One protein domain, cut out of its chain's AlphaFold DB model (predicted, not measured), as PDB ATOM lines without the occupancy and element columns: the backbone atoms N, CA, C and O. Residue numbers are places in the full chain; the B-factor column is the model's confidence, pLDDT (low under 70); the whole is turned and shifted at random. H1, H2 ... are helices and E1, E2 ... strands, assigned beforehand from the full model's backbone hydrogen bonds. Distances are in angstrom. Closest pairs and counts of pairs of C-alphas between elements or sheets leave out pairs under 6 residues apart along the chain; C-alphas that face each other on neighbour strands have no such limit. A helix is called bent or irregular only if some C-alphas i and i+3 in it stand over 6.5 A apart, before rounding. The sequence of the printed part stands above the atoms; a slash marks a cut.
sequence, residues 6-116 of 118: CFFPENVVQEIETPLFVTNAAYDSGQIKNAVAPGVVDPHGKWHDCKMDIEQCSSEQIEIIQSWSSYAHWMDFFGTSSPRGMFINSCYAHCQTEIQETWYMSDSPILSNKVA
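Overview. This is residues 6 to 116 of the 118 residues of the protein "Pectin acetylesterase" of Helianthus annuus (UniProt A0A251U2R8). A narrow, bent ribbon of two parallel strands, E1 beside E2, runs through the middle of the domain; H2, H3 and H4 gather at the end where the strands finish, and residues 71 to 83 lead back from H4 to the end where they start. H1 lies on one side of the ribbon, near the start of E1, while H5 and residues 105 to 116 lie on the other side. The 111 printed residues include five named helices and two named strands, in the order H1 E1 H2 H3 H4 E2 H5, and the class is mixed, helices and strands. The whole is only just compact, close to loose, with a radius of gyration of the C-alphas of 15.8 A and spans of 47 by 36 by 21 A.

Along the chain. H1, residues 9 to 15, begins at C-alpha 9, (168.774, 184.048, 150.482), and is 10.0 A long; it is only just irregular, with C-alphas 11 and 14 6.8 A apart. E1, residues 20 to 28, is 19.6 A long and bends by 56 degrees at residue 25. H2 is residues 29 to 36, 10.1 A; H3 is residues 48 to 52, 6.5 A. H4, residues 59 to 70, is the longest helix, 16.2 A, and ends at C-alpha 70, (179.703, 172.140, 151.581). E2, residues 84 to 93, is 22.6 A long and bends by 79 degrees at residue 90. H5, residues 100 to 104, is 5.9 A long and ends at C-alpha 104, (189.386, 195.891, 161.677).

Arrangement. E1 and E2 are parallel neighbours, their directions 19 degrees apart; N 26 and O 89 are 2.8 A apart and N 85 and O 20 are 2.9 A apart, both within hydrogen-bond range. E1, then H2, H3 and H4, then E2 form a strand-helix-strand unit, two parallel neighbour strands with helices between them along the chain. The closest C-alphas of E1 and H4 are those of Ala 26 and Ser 69, 5.8 A; those of H2 and E2 are Ser 29 and Ala 93, 5.4 A. H2 and H4 only just touch, with 3 pairs of C-alphas within 8 A, made by residues 65 to 68 of H4 alone; the closest are Ile 32 and Ile 65, 7.3 A, and the lines stand about perpendicular, at 83 degrees. H2 and H3 only just touch, also with 3 pairs, the closest being the C-alphas of Lys 33 and Lys 51, 5.8 A. H3 and H4 are close but not clearly touching, the C-alphas of Cys 50 and Gln 61 being 7.8 A apart. H1 and H5 each touch no helix. In H2, H3, H4 and H5 every O i to N i+4 pair is within hydrogen-bond range; in H1 1 of 3 is, beside 2 of 4 O i to N i+3 pairs.

Size, cuts and confidence. The two C-alphas farthest apart are those of His 44 and Ser 81, 47.4 A. The printed part has no cut. The links H2 to H3 and H4 to E2 are long, with 11 and 13 residues. Residues 110 to 111 pair antiparallel with residues 114 to 115. The mean pLDDT of the printed part is 86.5, and residues 71 to 81 are under 70.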
ATOM      1  N   CYS A   6     160.766 184.417 151.546       86.44
ATOM      2  CA  CYS A   6     161.611 185.610 151.471       86.44
ATOM      3  C   CYS A   6     162.681 185.724 152.576       86.44
ATOM      4  O   CYS A   6     163.470 186.663 152.556       86.44
ATOM      5  N   PHE A   7     162.712 184.810 153.550       85.69
ATOM      6  CA  PHE A   7     163.733 184.794 154.612       85.69
ATOM      7  C   PHE A   7     164.999 184.034 154.209       85.69
ATOM      8  O   PHE A   7     165.999 184.059 154.922       85.69
ATOM      9  N   PHE A   8     164.936 183.349 153.075       84.00
ATOM     10  CA  PHE A   8     165.951 182.440 152.588       84.00
ATOM     11  C   PHE A   8     166.678 183.094 151.406       84.00
ATOM     12  O   PHE A   8     166.025 183.375 150.392       84.00
ATOM     13  N   PRO A   9     167.992 183.381 151.524       84.38
ATOM     14  CA  PRO A   9     168.774 184.048 150.482       84.38
ATOM     15  C   PRO A   9     168.610 183.414 149.099       84.38
ATOM     16  O   PRO A   9     168.538 184.136 148.105       84.38
ATOM     17  N   GLU A  10     168.456 182.091 149.051       80.88
ATOM     18  CA  GLU A  10     168.219 181.314 147.838       80.88
ATOM     19  C   GLU A  10     167.069 181.811 146.966       80.88
ATOM     20  O   GLU A  10     167.125 181.704 145.744       80.88
ATOM     21  N   ASN A  11     166.044 182.396 147.585       83.25
ATOM     22  CA  ASN A  11     164.832 182.817 146.895       83.25
ATOM     23  C   ASN A  11     164.773 184.326 146.646       83.25
ATOM     24  O   ASN A  11     163.934 184.771 145.870       83.25
ATOM     25  N   VAL A  12     165.595 185.128 147.333       85.81
ATOM     26  CA  VAL A  12     165.493 186.600 147.287       85.81
ATOM     27  C   VAL A  12     166.685 187.276 146.650       85.81
ATOM     28  O   VAL A  12     166.525 188.343 146.068       85.81
ATOM     29  N   VAL A  13     167.879 186.683 146.727       85.62
ATOM     30  CA  VAL A  13     169.104 187.323 146.225       85.62
ATOM     31  C   VAL A  13     168.998 187.623 144.729       85.62
ATOM     32  O   VAL A  13     169.467 188.675 144.293       85.62
ATOM     33  N   GLN A  14     168.342 186.749 143.962       83.00
ATOM     34  CA  GLN A  14     168.138 186.918 142.520       83.00
ATOM     35  C   GLN A  14     167.254 188.128 142.173       83.00
ATOM     36  O   GLN A  14     167.476 188.757 141.143       83.00
ATOM     37  N   GLU A  15     166.329 188.498 143.060       85.81
ATOM     38  CA  GLU A  15     165.392 189.618 142.882       85.81
ATOM     39  C   GLU A  15     165.989 190.973 143.313       85.81
ATOM     40  O   GLU A  15     165.417 192.029 143.049       85.81
ATOM     41  N   ILE A  16     167.143 190.978 143.995       87.44
ATOM     42  CA  ILE A  16     167.805 192.215 144.435       87.44
ATOM     43  C   ILE A  16     168.525 192.868 143.248       87.44
ATOM     44  O   ILE A  16     169.519 192.337 142.744       87.44
ATOM     45  N   GLU A  17     168.057 194.053 142.845       88.50
ATOM     46  CA  GLU A  17     168.656 194.856 141.766       88.50
ATOM     47  C   GLU A  17     169.862 195.686 142.229       88.50
ATOM     48  O   GLU A  17     170.800 195.920 141.463       88.50
ATOM     49  N   THR A  18     169.860 196.138 143.485       91.19
ATOM     50  CA  THR A  18     170.955 196.944 144.039       91.19
ATOM     51  C   THR A  18     172.245 196.127 144.143       91.19
ATOM     52  O   THR A  18     172.171 194.925 144.415       91.19
ATOM     53  N   PRO A  19     173.432 196.751 144.005       91.19
ATOM     54  CA  PRO A  19     174.695 196.067 144.256       91.19
ATOM     55  C   PRO A  19     174.696 195.388 145.627       91.19
ATOM     56  O   PRO A  19     174.327 196.004 146.628       91.19
ATOM     57  N   LEU A  20     175.101 194.120 145.664       89.69
ATOM     58  CA  LEU A  20     175.036 193.289 146.864       89.69
ATOM     59  C   LEU A  20     176.422 192.759 147.220       89.69
ATOM     60  O   LEU A  20     177.087 192.135 146.393       89.69
ATOM     61  N   PHE A  21     176.828 192.955 148.470       89.69
ATOM     62  CA  PHE A  21     178.018 192.330 149.032       89.69
ATOM     63  C   PHE A  21     177.617 191.466 150.225       89.69
ATOM     64  O   PHE A  21     177.079 191.981 151.203       89.69
ATOM     65  N   VAL A  22     177.850 190.155 150.143       89.12
ATOM     66  CA  VAL A  22     177.469 189.210 151.201       89.12
ATOM     67  C   VAL A  22     178.687 188.807 152.017       89.12
ATOM     68  O   VAL A  22     179.652 188.259 151.490       89.12
ATOM     69  N   THR A  23     178.618 189.025 153.324       90.19
ATOM     70  CA  THR A  23     179.594 188.519 154.292       90.19
ATOM     71  C   THR A  23     178.968 187.393 155.096       90.19
ATOM     72  O   THR A  23     177.920 187.598 155.703       90.19
ATOM     73  N   ASN A  24     179.612 186.231 155.161       90.31
ATOM     74  CA  ASN A  24     179.196 185.155 156.061       90.31
ATOM     75  C   ASN A  24     180.387 184.273 156.461       90.31
ATOM     76  O   ASN A  24     181.448 184.335 155.840       90.31
ATOM     77  N   ALA A  25     180.217 183.462 157.495       91.00
ATOM     78  CA  ALA A  25     181.118 182.361 157.797       91.00
ATOM     79  C   ALA A  25     180.566 181.077 157.160       91.00
ATOM     80  O   ALA A  25     179.377 180.785 157.289       91.00
ATOM     81  N   ALA A  26     181.408 180.284 156.491       90.44
ATOM     82  CA  ALA A  26     180.999 178.973 155.974       90.44
ATOM     83  C   ALA A  26     180.560 178.034 157.111       90.44
ATOM     84  O   ALA A  26     179.698 177.177 156.917       90.44
ATOM     85  N   TYR A  27     181.129 178.234 158.302       91.00
ATOM     86  CA  TYR A  27     180.766 177.554 159.537       91.00
ATOM     87  C   TYR A  27     180.112 178.538 160.514       91.00
ATOM     88  O   TYR A  27     180.599 178.731 161.629       91.00
ATOM     89  N   ASP A  28     179.025 179.197 160.098       91.62
ATOM     90  CA  ASP A  28     178.295 180.108 160.984       91.62
ATOM     91  C   ASP A  28     177.798 179.366 162.235       91.62
ATOM     92  O   ASP A  28     176.984 178.439 162.165       91.62
ATOM     93  N   SER A  29     178.307 179.764 163.403       91.62
ATOM     94  CA  SER A  29     178.034 179.050 164.651       91.62
ATOM     95  C   SER A  29     176.561 179.137 165.054       91.62
ATOM     96  O   SER A  29     176.027 178.189 165.632       91.62
ATOM     97  N   GLY A  30     175.878 180.236 164.715       90.69
ATOM     98  CA  GLY A  30     174.445 180.397 164.935       90.69
ATOM     99  C   GLY A  30     173.643 179.413 164.087       90.69
ATOM    100  O   GLY A  30     172.762 178.721 164.603       90.69
ATOM    101  N   GLN A  31     173.979 179.287 162.808       90.06
ATOM    102  CA  GLN A  31     173.319 178.368 161.893       90.06
ATOM    103  C   GLN A  31     173.603 176.908 162.261       90.06
ATOM    104  O   GLN A  31     172.664 176.120 162.341       90.06
ATOM    105  N   ILE A  32     174.840 176.543 162.612       89.44
ATOM    106  CA  ILE A  32     175.180 175.188 163.084       89.44
ATOM    107  C   ILE A  32     174.373 174.823 164.341       89.44
ATOM    108  O   ILE A  32     173.758 173.754 164.402       89.44
ATOM    109  N   LYS A  33     174.295 175.728 165.327       90.00
ATOM    110  CA  LYS A  33     173.550 175.505 166.579       90.00
ATOM    111  C   LYS A  33     172.056 175.261 166.361       90.00
ATOM    112  O   LYS A  33     171.455 174.494 167.114       90.00
ATOM    113  N   ASN A  34     171.464 175.921 165.366       88.81
ATOM    114  CA  ASN A  34     170.012 175.956 165.179       88.81
ATOM    115  C   ASN A  34     169.505 175.084 164.020       88.81
ATOM    116  O   ASN A  34     168.347 174.677 164.051       88.81
ATOM    117  N   ALA A  35     170.338 174.781 163.023       87.00
ATOM    118  CA  ALA A  35     169.953 174.004 161.843       87.00
ATOM    119  C   ALA A  35     170.516 172.575 161.854       87.00
ATOM    120  O   ALA A  35     169.784 171.646 161.523       87.00
ATOM    121  N   VAL A  36     171.781 172.380 162.252       88.06
ATOM    122  CA  VAL A  36     172.431 171.052 162.220       88.06
ATOM    123  C   VAL A  36     172.005 170.203 163.414       88.06
ATOM    124  O   VAL A  36     171.620 169.047 163.253       88.06
ATOM    125  N   ALA A  37     172.040 170.783 164.614       85.75
ATOM    126  CA  ALA A  37     171.702 170.073 165.844       85.75
ATOM    127  C   ALA A  37     170.812 170.909 166.782       85.75
ATOM    128  O   ALA A  37     171.220 171.223 167.912       85.75
ATOM    129  N   PRO A  38     169.590 171.288 166.354       86.44
ATOM    130  CA  PRO A  38     168.662 171.991 167.228       86.44
ATOM    131  C   PRO A  38     168.345 171.152 168.470       86.44
ATOM    132  O   PRO A  38     168.270 169.927 168.413       86.44
ATOM    133  N   GLY A  39     168.121 171.805 169.614       84.50
ATOM    134  CA  GLY A  39     167.917 171.100 170.890       84.50
ATOM    135  C   GLY A  39     166.788 170.059 170.861       84.50
ATOM    136  O   GLY A  39     166.864 169.055 171.559       84.50
ATOM    137  N   VAL A  40     165.782 170.248 170.001       86.38
ATOM    138  CA  VAL A  40     164.661 169.307 169.836       86.38
ATOM    139  C   VAL A  40     165.053 167.976 169.183       86.38
ATOM    140  O   VAL A  40     164.384 166.978 169.435       86.38
ATOM    141  N   VAL A  41     166.116 167.937 168.367       84.81
ATOM    142  CA  VAL A  41     166.623 166.700 167.734       84.81
ATOM    143  C   VAL A  41     167.847 166.122 168.454       84.81
ATOM    144  O   VAL A  41     168.333 165.061 168.070       84.81
ATOM    145  N   ASP A  42     168.312 166.776 169.523       90.00
ATOM    146  CA  ASP A  42     169.402 166.313 170.390       90.00
ATOM    147  C   ASP A  42     168.936 166.129 171.854       90.00
ATOM    148  O   ASP A  42     169.443 166.784 172.767       90.00
ATOM    149  N   PRO A  43     167.961 165.239 172.124       86.81
ATOM    150  CA  PRO A  43     167.369 165.085 173.457       86.81
ATOM    151  C   PRO A  43     168.346 164.539 174.508       86.81
ATOM    152  O   PRO A  43     168.094 164.651 175.705       86.81
ATOM    153  N   HIS A  44     169.452 163.933 174.070       90.88
ATOM    154  CA  HIS A  44     170.483 163.368 174.940       90.88
ATOM    155  C   HIS A  44     171.722 164.264 175.066       90.88
ATOM    156  O   HIS A  44     172.678 163.863 175.724       90.88
ATOM    157  N   GLY A  45     171.720 165.450 174.446       90.88
ATOM    158  CA  GLY A  45     172.814 166.413 174.559       90.88
ATOM    159  C   GLY A  45     174.124 165.963 173.910       90.88
ATOM    160  O   GLY A  45     175.180 166.450 174.298       90.88
ATOM    161  N   LYS A  46     174.088 165.056 172.925       92.94
ATOM    162  CA  LYS A  46     175.296 164.580 172.229       92.94
ATOM    163  C   LYS A  46     176.032 165.710 171.514       92.94
ATOM    164  O   LYS A  46     177.239 165.626 171.324       92.94
ATOM    165  N   TRP A  47     175.310 166.749 171.105       94.00
ATOM    166  CA  TRP A  47     175.859 167.924 170.437       94.00
ATOM    167  C   TRP A  47     176.067 169.102 171.386       94.00
ATOM    168  O   TRP A  47     176.450 170.168 170.915       94.00
ATOM    169  N   HIS A  48     175.784 168.965 172.686       91.00
ATOM    170  CA  HIS A  48     175.852 170.086 173.626       91.00
ATOM    171  C   HIS A  48     177.247 170.721 173.645       91.00
ATOM    172  O   HIS A  48     177.375 171.898 173.311       91.00
ATOM    173  N   ASP A  49     178.269 169.919 173.939       92.88
ATOM    174  CA  ASP A  49     179.655 170.375 174.047       92.88
ATOM    175  C   ASP A  49     180.177 170.882 172.694       92.88
ATOM    176  O   ASP A  49     180.600 172.028 172.586       92.88
ATOM    177  N   CYS A  50     179.988 170.094 171.630       93.06
ATOM    178  CA  CYS A  50     180.345 170.450 170.250       93.06
ATOM    179  C   CYS A  50     179.725 171.780 169.767       93.06
ATOM    180  O   CYS A  50     180.343 172.544 169.029       93.06
ATOM    181  N   LYS A  51     178.486 172.098 170.173       87.75
ATOM    182  CA  LYS A  51     177.837 173.374 169.824       87.75
ATOM    183  C   LYS A  51     178.401 174.554 170.598       87.75
ATOM    184  O   LYS A  51     178.335 175.676 170.102       87.75
ATOM    185  N   MET A  52     178.847 174.341 171.829       87.25
ATOM    186  CA  MET A  52     179.433 175.401 172.646       87.25
ATOM    187  C   MET A  52     180.877 175.673 172.232       87.25
ATOM    188  O   MET A  52     181.299 176.828 172.245       87.25
ATOM    189  N   ASP A  53     181.577 174.624 171.817       91.06
ATOM    190  CA  ASP A  53     182.977 174.636 171.438       91.06
ATOM    191  C   ASP A  53     183.223 173.611 170.320       91.06
ATOM    192  O   ASP A  53     183.119 172.399 170.529       91.06
ATOM    193  N   ILE A  54     183.551 174.101 169.118       91.75
ATOM    194  CA  ILE A  54     183.767 173.248 167.943       91.75
ATOM    195  C   ILE A  54     184.964 172.298 168.121       91.75
ATOM    196  O   ILE A  54     185.016 171.251 167.476       91.75
ATOM    197  N   GLU A  55     185.901 172.615 169.020       94.19
ATOM    198  CA  GLU A  55     187.040 171.745 169.334       94.19
ATOM    199  C   GLU A  55     186.619 170.490 170.114       94.19
ATOM    200  O   GLU A  55     187.350 169.499 170.139       94.19
ATOM    201  N   GLN A  56     185.423 170.495 170.709       95.94
ATOM    202  CA  GLN A  56     184.863 169.363 171.453       95.94
ATOM    203  C   GLN A  56     183.992 168.447 170.586       95.94
ATOM    204  O   GLN A  56     183.416 167.475 171.081       95.94
ATOM    205  N   CYS A  57     183.883 168.730 169.288       95.19
ATOM    206  CA  CYS A  57     183.182 167.861 168.358       95.19
ATOM    207  C   CYS A  57     183.957 166.562 168.105       95.19
ATOM    208  O   CYS A  57     185.173 166.554 167.909       95.19
ATOM    209  N   SER A  58     183.236 165.444 168.032       96.81
ATOM    210  CA  SER A  58     183.794 164.195 167.515       96.81
ATOM    211  C   SER A  58     184.080 164.301 166.013       96.81
ATOM    212  O   SER A  58     183.498 165.135 165.314       96.81
ATOM    213  N   SER A  59     184.919 163.409 165.478       97.06
ATOM    214  CA  SER A  59     185.180 163.349 164.032       97.06
ATOM    215  C   SER A  59     183.895 163.193 163.209       97.06
ATOM    216  O   SER A  59     183.746 163.847 162.186       97.06
ATOM    217  N   GLU A  60     182.936 162.397 163.692       96.06
ATOM    218  CA  GLU A  60     181.630 162.210 163.042       96.06
ATOM    219  C   GLU A  60     180.805 163.510 163.031       96.06
ATOM    220  O   GLU A  60     180.192 163.859 162.025       96.06
ATOM    221  N   GLN A  61     180.822 164.275 164.126       95.12
ATOM    222  CA  GLN A  61     180.147 165.577 164.187       95.12
ATOM    223  C   GLN A  61     180.794 166.590 163.240       95.12
ATOM    224  O   GLN A  61     180.085 167.317 162.545       95.12
ATOM    225  N   ILE A  62     182.128 166.609 163.171       95.06
ATOM    226  CA  ILE A  62     182.870 167.463 162.240       95.06
ATOM    227  C   ILE A  62     182.541 167.109 160.786       95.06
ATOM    228  O   ILE A  62     182.289 168.018 159.998       95.06
ATOM    229  N   GLU A  63     182.470 165.825 160.426       94.94
ATOM    230  CA  GLU A  63     182.078 165.395 159.075       94.94
ATOM    231  C   GLU A  63     180.670 165.881 158.703       94.94
ATOM    232  O   GLU A  63     180.453 166.373 157.594       94.94
ATOM    233  N   ILE A  64     179.718 165.818 159.638       93.06
ATOM    234  CA  ILE A  64     178.359 166.339 159.432       93.06
ATOM    235  C   ILE A  64     178.379 167.860 159.220       93.06
ATOM    236  O   ILE A  64     177.732 168.352 158.295       93.06
ATOM    237  N   ILE A  65     179.131 168.607 160.039       92.31
ATOM    238  CA  ILE A  65     179.259 170.069 159.913       92.31
ATOM    239  C   ILE A  65     179.888 170.441 158.563       92.31
ATOM    240  O   ILE A  65     179.370 171.306 157.858       92.31
ATOM    241  N   GLN A  66     180.971 169.769 158.170       91.88
ATOM    242  CA  GLN A  66     181.645 169.990 156.887       91.88
ATOM    243  C   GLN A  66     180.736 169.676 155.701       91.88
ATOM    244  O   GLN A  66     180.663 170.466 154.759       91.88
ATOM    245  N   SER A  67     180.001 168.565 155.764       89.69
ATOM    246  CA  SER A  67     179.019 168.193 154.746       89.69
ATOM    247  C   SER A  67     177.936 169.264 154.607       89.69
ATOM    248  O   SER A  67     177.677 169.743 153.502       89.69
ATOM    249  N   TRP A  68     177.380 169.736 155.726       86.50
ATOM    250  CA  TRP A  68     176.379 170.799 155.741       86.50
ATOM    251  C   TRP A  68     176.898 172.111 155.130       86.50
ATOM    252  O   TRP A  68     176.235 172.688 154.268       86.50
ATOM    253  N   SER A  69     178.106 172.547 155.496       83.38
ATOM    254  CA  SER A  69     178.723 173.757 154.936       83.38
ATOM    255  C   SER A  69     179.061 173.621 153.450       83.38
ATOM    256  O   SER A  69     178.950 174.591 152.704       83.38
ATOM    257  N   SER A  70     179.443 172.422 152.999       72.75
ATOM    258  CA  SER A  70     179.703 172.140 151.581       72.75
ATOM    259  C   SER A  70     178.425 172.117 150.736       72.75
ATOM    260  O   SER A  70     178.459 172.449 149.555       72.75
ATOM    261  N   TYR A  71     177.295 171.767 151.360       64.12
ATOM    262  CA  TYR A  71     175.966 171.779 150.757       64.12
ATOM    263  C   TYR A  71     175.317 173.168 150.776       64.12
ATOM    264  O   TYR A  71     174.274 173.369 150.158       64.12
ATOM    265  N   ALA A  72     175.896 174.137 151.489       62.12
ATOM    266  CA  ALA A  72     175.355 175.481 151.535       62.12
ATOM    267  C   ALA A  72     175.469 176.117 150.138       62.12
ATOM    268  O   ALA A  72     176.530 176.549 149.700       62.12
ATOM    269  N   HIS A  73     174.328 176.159 149.456       59.25
ATOM    270  CA  HIS A  73     174.078 176.622 148.088       59.25
ATOM    271  C   HIS A  73     174.428 178.094 147.814       59.25
ATOM    272  O   HIS A  73     174.008 178.648 146.805       59.25
ATOM    273  N   TRP A  74     175.176 178.774 148.690       64.19
ATOM    274  CA  TRP A  74     175.430 180.215 148.591       64.19
ATOM    275  C   TRP A  74     176.048 180.626 147.251       64.19
ATOM    276  O   TRP A  74     175.843 181.762 146.844       64.19
ATOM    277  N   MET A  75     176.745 179.728 146.544       60.91
ATOM    278  CA  MET A  75     177.277 179.988 145.199       60.91
ATOM    279  C   MET A  75     176.197 180.080 144.119       60.91
ATOM    280  O   MET A  75     176.316 180.906 143.215       60.91
ATOM    281  N   ASP A  76     175.137 179.280 144.215       62.81
ATOM    282  CA  ASP A  76     174.194 179.061 143.112       62.81
ATOM    283  C   ASP A  76     173.199 180.223 142.932       62.81
ATOM    284  O   ASP A  76     172.525 180.332 141.906       62.81
ATOM    285  N   PHE A  77     173.123 181.140 143.902       66.44
ATOM    286  CA  PHE A  77     172.166 182.255 143.892       66.44
ATOM    287  C   PHE A  77     172.731 183.563 143.338       66.44
ATOM    288  O   PHE A  77     171.975 184.506 143.085       66.44
ATOM    289  N   PHE A  78     174.045 183.639 143.114       67.94
ATOM    290  CA  PHE A  78     174.677 184.810 142.512       67.94
ATOM    291  C   PHE A  78     174.525 184.763 140.985       67.94
ATOM    292  O   PHE A  78     175.427 184.374 140.250       67.94
ATOM    293  N   GLY A  79     173.346 185.171 140.508       61.91
ATOM    294  CA  GLY A  79     173.082 185.414 139.089       61.91
ATOM    295  C   GLY A  79     173.899 186.583 138.511       61.91
ATOM    296  O   GLY A  79     174.563 187.331 139.228       61.91
ATOM    297  N   THR A  80     173.829 186.769 137.190       61.41
ATOM    298  CA  THR A  80     174.742 187.638 136.418       61.41
ATOM    299  C   THR A  80     174.287 189.093 136.227       61.41
ATOM    300  O   THR A  80     174.981 189.851 135.552       61.41
ATOM    301  N   SER A  81     173.133 189.508 136.761       67.19
ATOM    302  CA  SER A  81     172.466 190.755 136.339       67.19
ATOM    303  C   SER A  81     172.904 192.043 137.058       67.19
ATOM    304  O   SER A  81     172.760 193.118 136.480       67.19
ATOM    305  N   SER A  82     173.461 191.977 138.272       77.19
ATOM    306  CA  SER A  82     173.924 193.148 139.048       77.19
ATOM    307  C   SER A  82     175.335 192.924 139.613       77.19
ATOM    308  O   SER A  82     175.759 191.770 139.730       77.19
ATOM    309  N   PRO A  83     176.108 193.984 139.949       83.88
ATOM    310  CA  PRO A  83     177.405 193.824 140.600       83.88
ATOM    311  C   PRO A  83     177.235 193.143 141.955       83.88
ATOM    312  O   PRO A  83     176.544 193.655 142.840       83.88
ATOM    313  N   ARG A  84     177.874 191.986 142.114       85.38
ATOM    314  CA  ARG A  84     177.787 191.183 143.329       85.38
ATOM    315  C   ARG A  84     179.173 190.791 143.814       85.38
ATOM    316  O   ARG A  84     180.065 190.515 143.014       85.38
ATOM    317  N   GLY A  85     179.339 190.772 145.129       87.19
ATOM    318  CA  GLY A  85     180.559 190.346 145.799       87.19
ATOM    319  C   GLY A  85     180.249 189.491 147.018       87.19
ATOM    320  O   GLY A  85     179.144 189.524 147.563       87.19
ATOM    321  N   MET A  86     181.239 188.717 147.444       88.19
ATOM    322  CA  MET A  86     181.118 187.868 148.617       88.19
ATOM    323  C   MET A  86     182.439 187.775 149.372       88.19
ATOM    324  O   MET A  86     183.514 187.749 148.774       88.19
ATOM    325  N   PHE A  87     182.330 187.681 150.690       89.88
ATOM    326  CA  PHE A  87     183.421 187.349 151.587       89.88
ATOM    327  C   PHE A  87     182.947 186.240 152.523       89.88
ATOM    328  O   PHE A  87     182.260 186.490 153.517       89.88
ATOM    329  N   ILE A  88     183.280 185.003 152.150       89.38
ATOM    330  CA  ILE A  88     182.914 183.794 152.887       89.38
ATOM    331  C   ILE A  88     184.202 183.125 153.350       89.38
ATOM    332  O   ILE A  88     184.931 182.554 152.541       89.38
ATOM    333  N   ASN A  89     184.513 183.242 154.638       90.56
ATOM    334  CA  ASN A  89     185.678 182.581 155.227       90.56
ATOM    335  C   ASN A  89     185.291 181.216 155.817       90.56
ATOM    336  O   ASN A  89     184.115 180.880 155.952       90.56
ATOM    337  N   SER A  90     186.294 180.423 156.182       90.56
ATOM    338  CA  SER A  90     186.122 179.111 156.810       90.56
ATOM    339  C   SER A  90     186.210 179.167 158.341       90.56
ATOM    340  O   SER A  90     186.622 178.188 158.960       90.56
ATOM    341  N   CYS A  91     185.885 180.302 158.963       90.31
ATOM    342  CA  CYS A  91     185.933 180.454 160.417       90.31
ATOM    343  C   CYS A  91     184.662 179.900 161.071       90.31
ATOM    344  O   CYS A  91     183.580 179.979 160.491       90.31
ATOM    345  N   TYR A  92     184.779 179.398 162.302       91.56
ATOM    346  CA  TYR A  92     183.626 179.149 163.167       91.56
ATOM    347  C   TYR A  92     183.271 180.442 163.909       91.56
ATOM    348  O   TYR A  92     183.850 180.752 164.947       91.56
ATOM    349  N   ALA A  93     182.378 181.246 163.331       91.19
ATOM    350  CA  ALA A  93     182.064 182.595 163.809       91.19
ATOM    351  C   ALA A  93     180.574 182.923 163.634       91.19
ATOM    352  O   ALA A  93     179.847 182.175 162.994       91.19
ATOM    353  N   HIS A  94     180.101 184.018 164.227       92.38
ATOM    354  CA  HIS A  94     178.759 184.567 164.001       92.38
ATOM    355  C   HIS A  94     178.821 186.094 164.089       92.38
ATOM    356  O   HIS A  94     179.639 186.614 164.847       92.38
ATOM    357  N   CYS A  95     177.999 186.812 163.314       89.75
ATOM    358  CA  CYS A  95     177.974 188.286 163.291       89.75
ATOM    359  C   CYS A  95     179.361 188.940 163.083       89.75
ATOM    360  O   CYS A  95     179.673 189.972 163.669       89.75
ATOM    361  N   GLN A  96     180.212 188.346 162.237       85.88
ATOM    362  CA  GLN A  96     181.642 188.690 162.124       85.88
ATOM    363  C   GLN A  96     181.955 190.166 161.811       85.88
ATOM    364  O   GLN A  96     183.029 190.646 162.155       85.88
ATOM    365  N   THR A  97     181.031 190.885 161.171       88.19
ATOM    366  CA  THR A  97     181.188 192.308 160.835       88.19
ATOM    367  C   THR A  97     180.756 193.244 161.963       88.19
ATOM    368  O   THR A  97     181.083 194.426 161.932       88.19
ATOM    369  N   GLU A  98     179.979 192.760 162.936       87.38
ATOM    370  CA  GLU A  98     179.441 193.587 164.024       87.38
ATOM    371  C   GLU A  98     180.502 193.878 165.087       87.38
ATOM    372  O   GLU A  98     180.534 194.976 165.644       87.38
ATOM    373  N   ILE A  99     181.412 192.930 165.323       86.44
ATOM    374  CA  ILE A  99     182.523 193.087 166.265       86.44
ATOM    375  C   ILE A  99     183.662 193.827 165.556       86.44
ATOM    376  O   ILE A  99     184.536 193.230 164.919       86.44
ATOM    377  N   GLN A 100     183.622 195.155 165.649       86.38
ATOM    378  CA  GLN A 100     184.541 196.065 164.961       86.38
ATOM    379  C   GLN A 100     186.002 195.785 165.319       86.38
ATOM    380  O   GLN A 100     186.867 195.842 164.448       86.38
ATOM    381  N   GLU A 101     186.279 195.429 166.573       85.25
ATOM    382  CA  GLU A 101     187.622 195.094 167.032       85.25
ATOM    383  C   GLU A 101     188.182 193.928 166.213       85.25
ATOM    384  O   GLU A 101     189.218 194.070 165.582       85.25
ATOM    385  N   THR A 102     187.469 192.806 166.107       85.19
ATOM    386  CA  THR A 102     187.935 191.657 165.307       85.19
ATOM    387  C   THR A 102     187.916 191.912 163.809       85.19
ATOM    388  O   THR A 102     188.751 191.375 163.084       85.19
ATOM    389  N   TRP A 103     186.991 192.743 163.330       89.94
ATOM    390  CA  TRP A 103     186.836 192.986 161.901       89.94
ATOM    391  C   TRP A 103     187.897 193.935 161.324       89.94
ATOM    392  O   TRP A 103     188.281 193.780 160.166       89.94
ATOM    393  N   TYR A 104     188.394 194.894 162.111       89.75
ATOM    394  CA  TYR A 104     189.386 195.891 161.677       89.75
ATOM    395  C   TYR A 104     190.781 195.698 162.288       89.75
ATOM    396  O   TYR A 104     191.684 196.495 162.025       89.75
ATOM    397  N   MET A 105     190.982 194.663 163.106       87.94
ATOM    398  CA  MET A 105     192.293 194.346 163.670       87.94
ATOM    399  C   MET A 105     193.318 193.933 162.599       87.94
ATOM    400  O   MET A 105     192.986 193.545 161.475       87.94
ATOM    401  N   SER A 106     194.601 194.001 162.967       87.81
ATOM    402  CA  SER A 106     195.721 193.621 162.092       87.81
ATOM    403  C   SER A 106     195.702 192.151 161.669       87.81
ATOM    404  O   SER A 106     196.266 191.810 160.635       87.81
ATOM    405  N   ASP A 107     195.072 191.293 162.468       87.62
ATOM    406  CA  ASP A 107     194.836 189.872 162.222       87.62
ATOM    407  C   ASP A 107     193.370 189.585 161.850       87.62
ATOM    408  O   ASP A 107     192.872 188.477 162.058       87.62
ATOM    409  N   SER A 108     192.680 190.581 161.282       91.00
ATOM    410  CA  SER A 108     191.327 190.424 160.742       91.00
ATOM    411  C   SER A 108     191.232 189.259 159.748       91.00
ATOM    412  O   SER A 108     192.233 188.857 159.144       91.00
ATOM    413  N   PRO A 109     190.028 188.691 159.543       91.06
ATOM    414  CA  PRO A 109     189.851 187.590 158.612       91.06
ATOM    415  C   PRO A 109     190.341 187.941 157.204       91.06
ATOM    416  O   PRO A 109     189.976 188.968 156.628       91.06
ATOM    417  N   ILE A 110     191.127 187.036 156.626       91.44
ATOM    418  CA  ILE A 110     191.693 187.170 155.284       91.44
ATOM    419  C   ILE A 110     191.182 186.023 154.416       91.44
ATOM    420  O   ILE A 110     191.252 184.856 154.799       91.44
ATOM    421  N   LEU A 111     190.726 186.350 153.208       90.25
ATOM    422  CA  LEU A 111     190.374 185.380 152.176       90.25
ATOM    423  C   LEU A 111     191.249 185.630 150.947       90.25
ATOM    424  O   LEU A 111     191.272 186.732 150.405       90.25
ATOM    425  N   SER A 112     192.006 184.617 150.518       89.31
ATOM    426  CA  SER A 112     192.914 184.714 149.360       89.31
ATOM    427  C   SER A 112     193.855 185.934 149.414       89.31
ATOM    428  O   SER A 112     194.019 186.646 148.424       89.31
ATOM    429  N   ASN A 113     194.476 186.172 150.578       89.06
ATOM    430  CA  ASN A 113     195.362 187.314 150.861       89.06
ATOM    431  C   ASN A 113     194.696 188.700 150.747       89.06
ATOM    432  O   ASN A 113     195.385 189.696 150.531       89.06
ATOM    433  N   LYS A 114     193.368 188.780 150.896       90.12
ATOM    434  CA  LYS A 114     192.616 190.036 150.968       90.12
ATOM    435  C   LYS A 114     191.796 190.114 152.252       90.12
ATOM    436  O   LYS A 114     191.110 189.155 152.602       90.12
ATOM    437  N   VAL A 115     191.851 191.264 152.914       88.94
ATOM    438  CA  VAL A 115     190.896 191.637 153.967       88.94
ATOM    439  C   VAL A 115     189.608 192.151 153.323       88.94
ATOM    440  O   VAL A 115     189.636 192.687 152.215       88.94
ATOM    441  N   ALA A 116     188.475 191.974 153.998       82.56
ATOM    442  CA  ALA A 116     187.201 192.563 153.570       82.56
ATOM    443  C   ALA A 116     187.074 194.043 153.968       82.56
ATOM    444  O   ALA A 116     186.386 194.819 153.308       82.56
TER     445      ALA A 116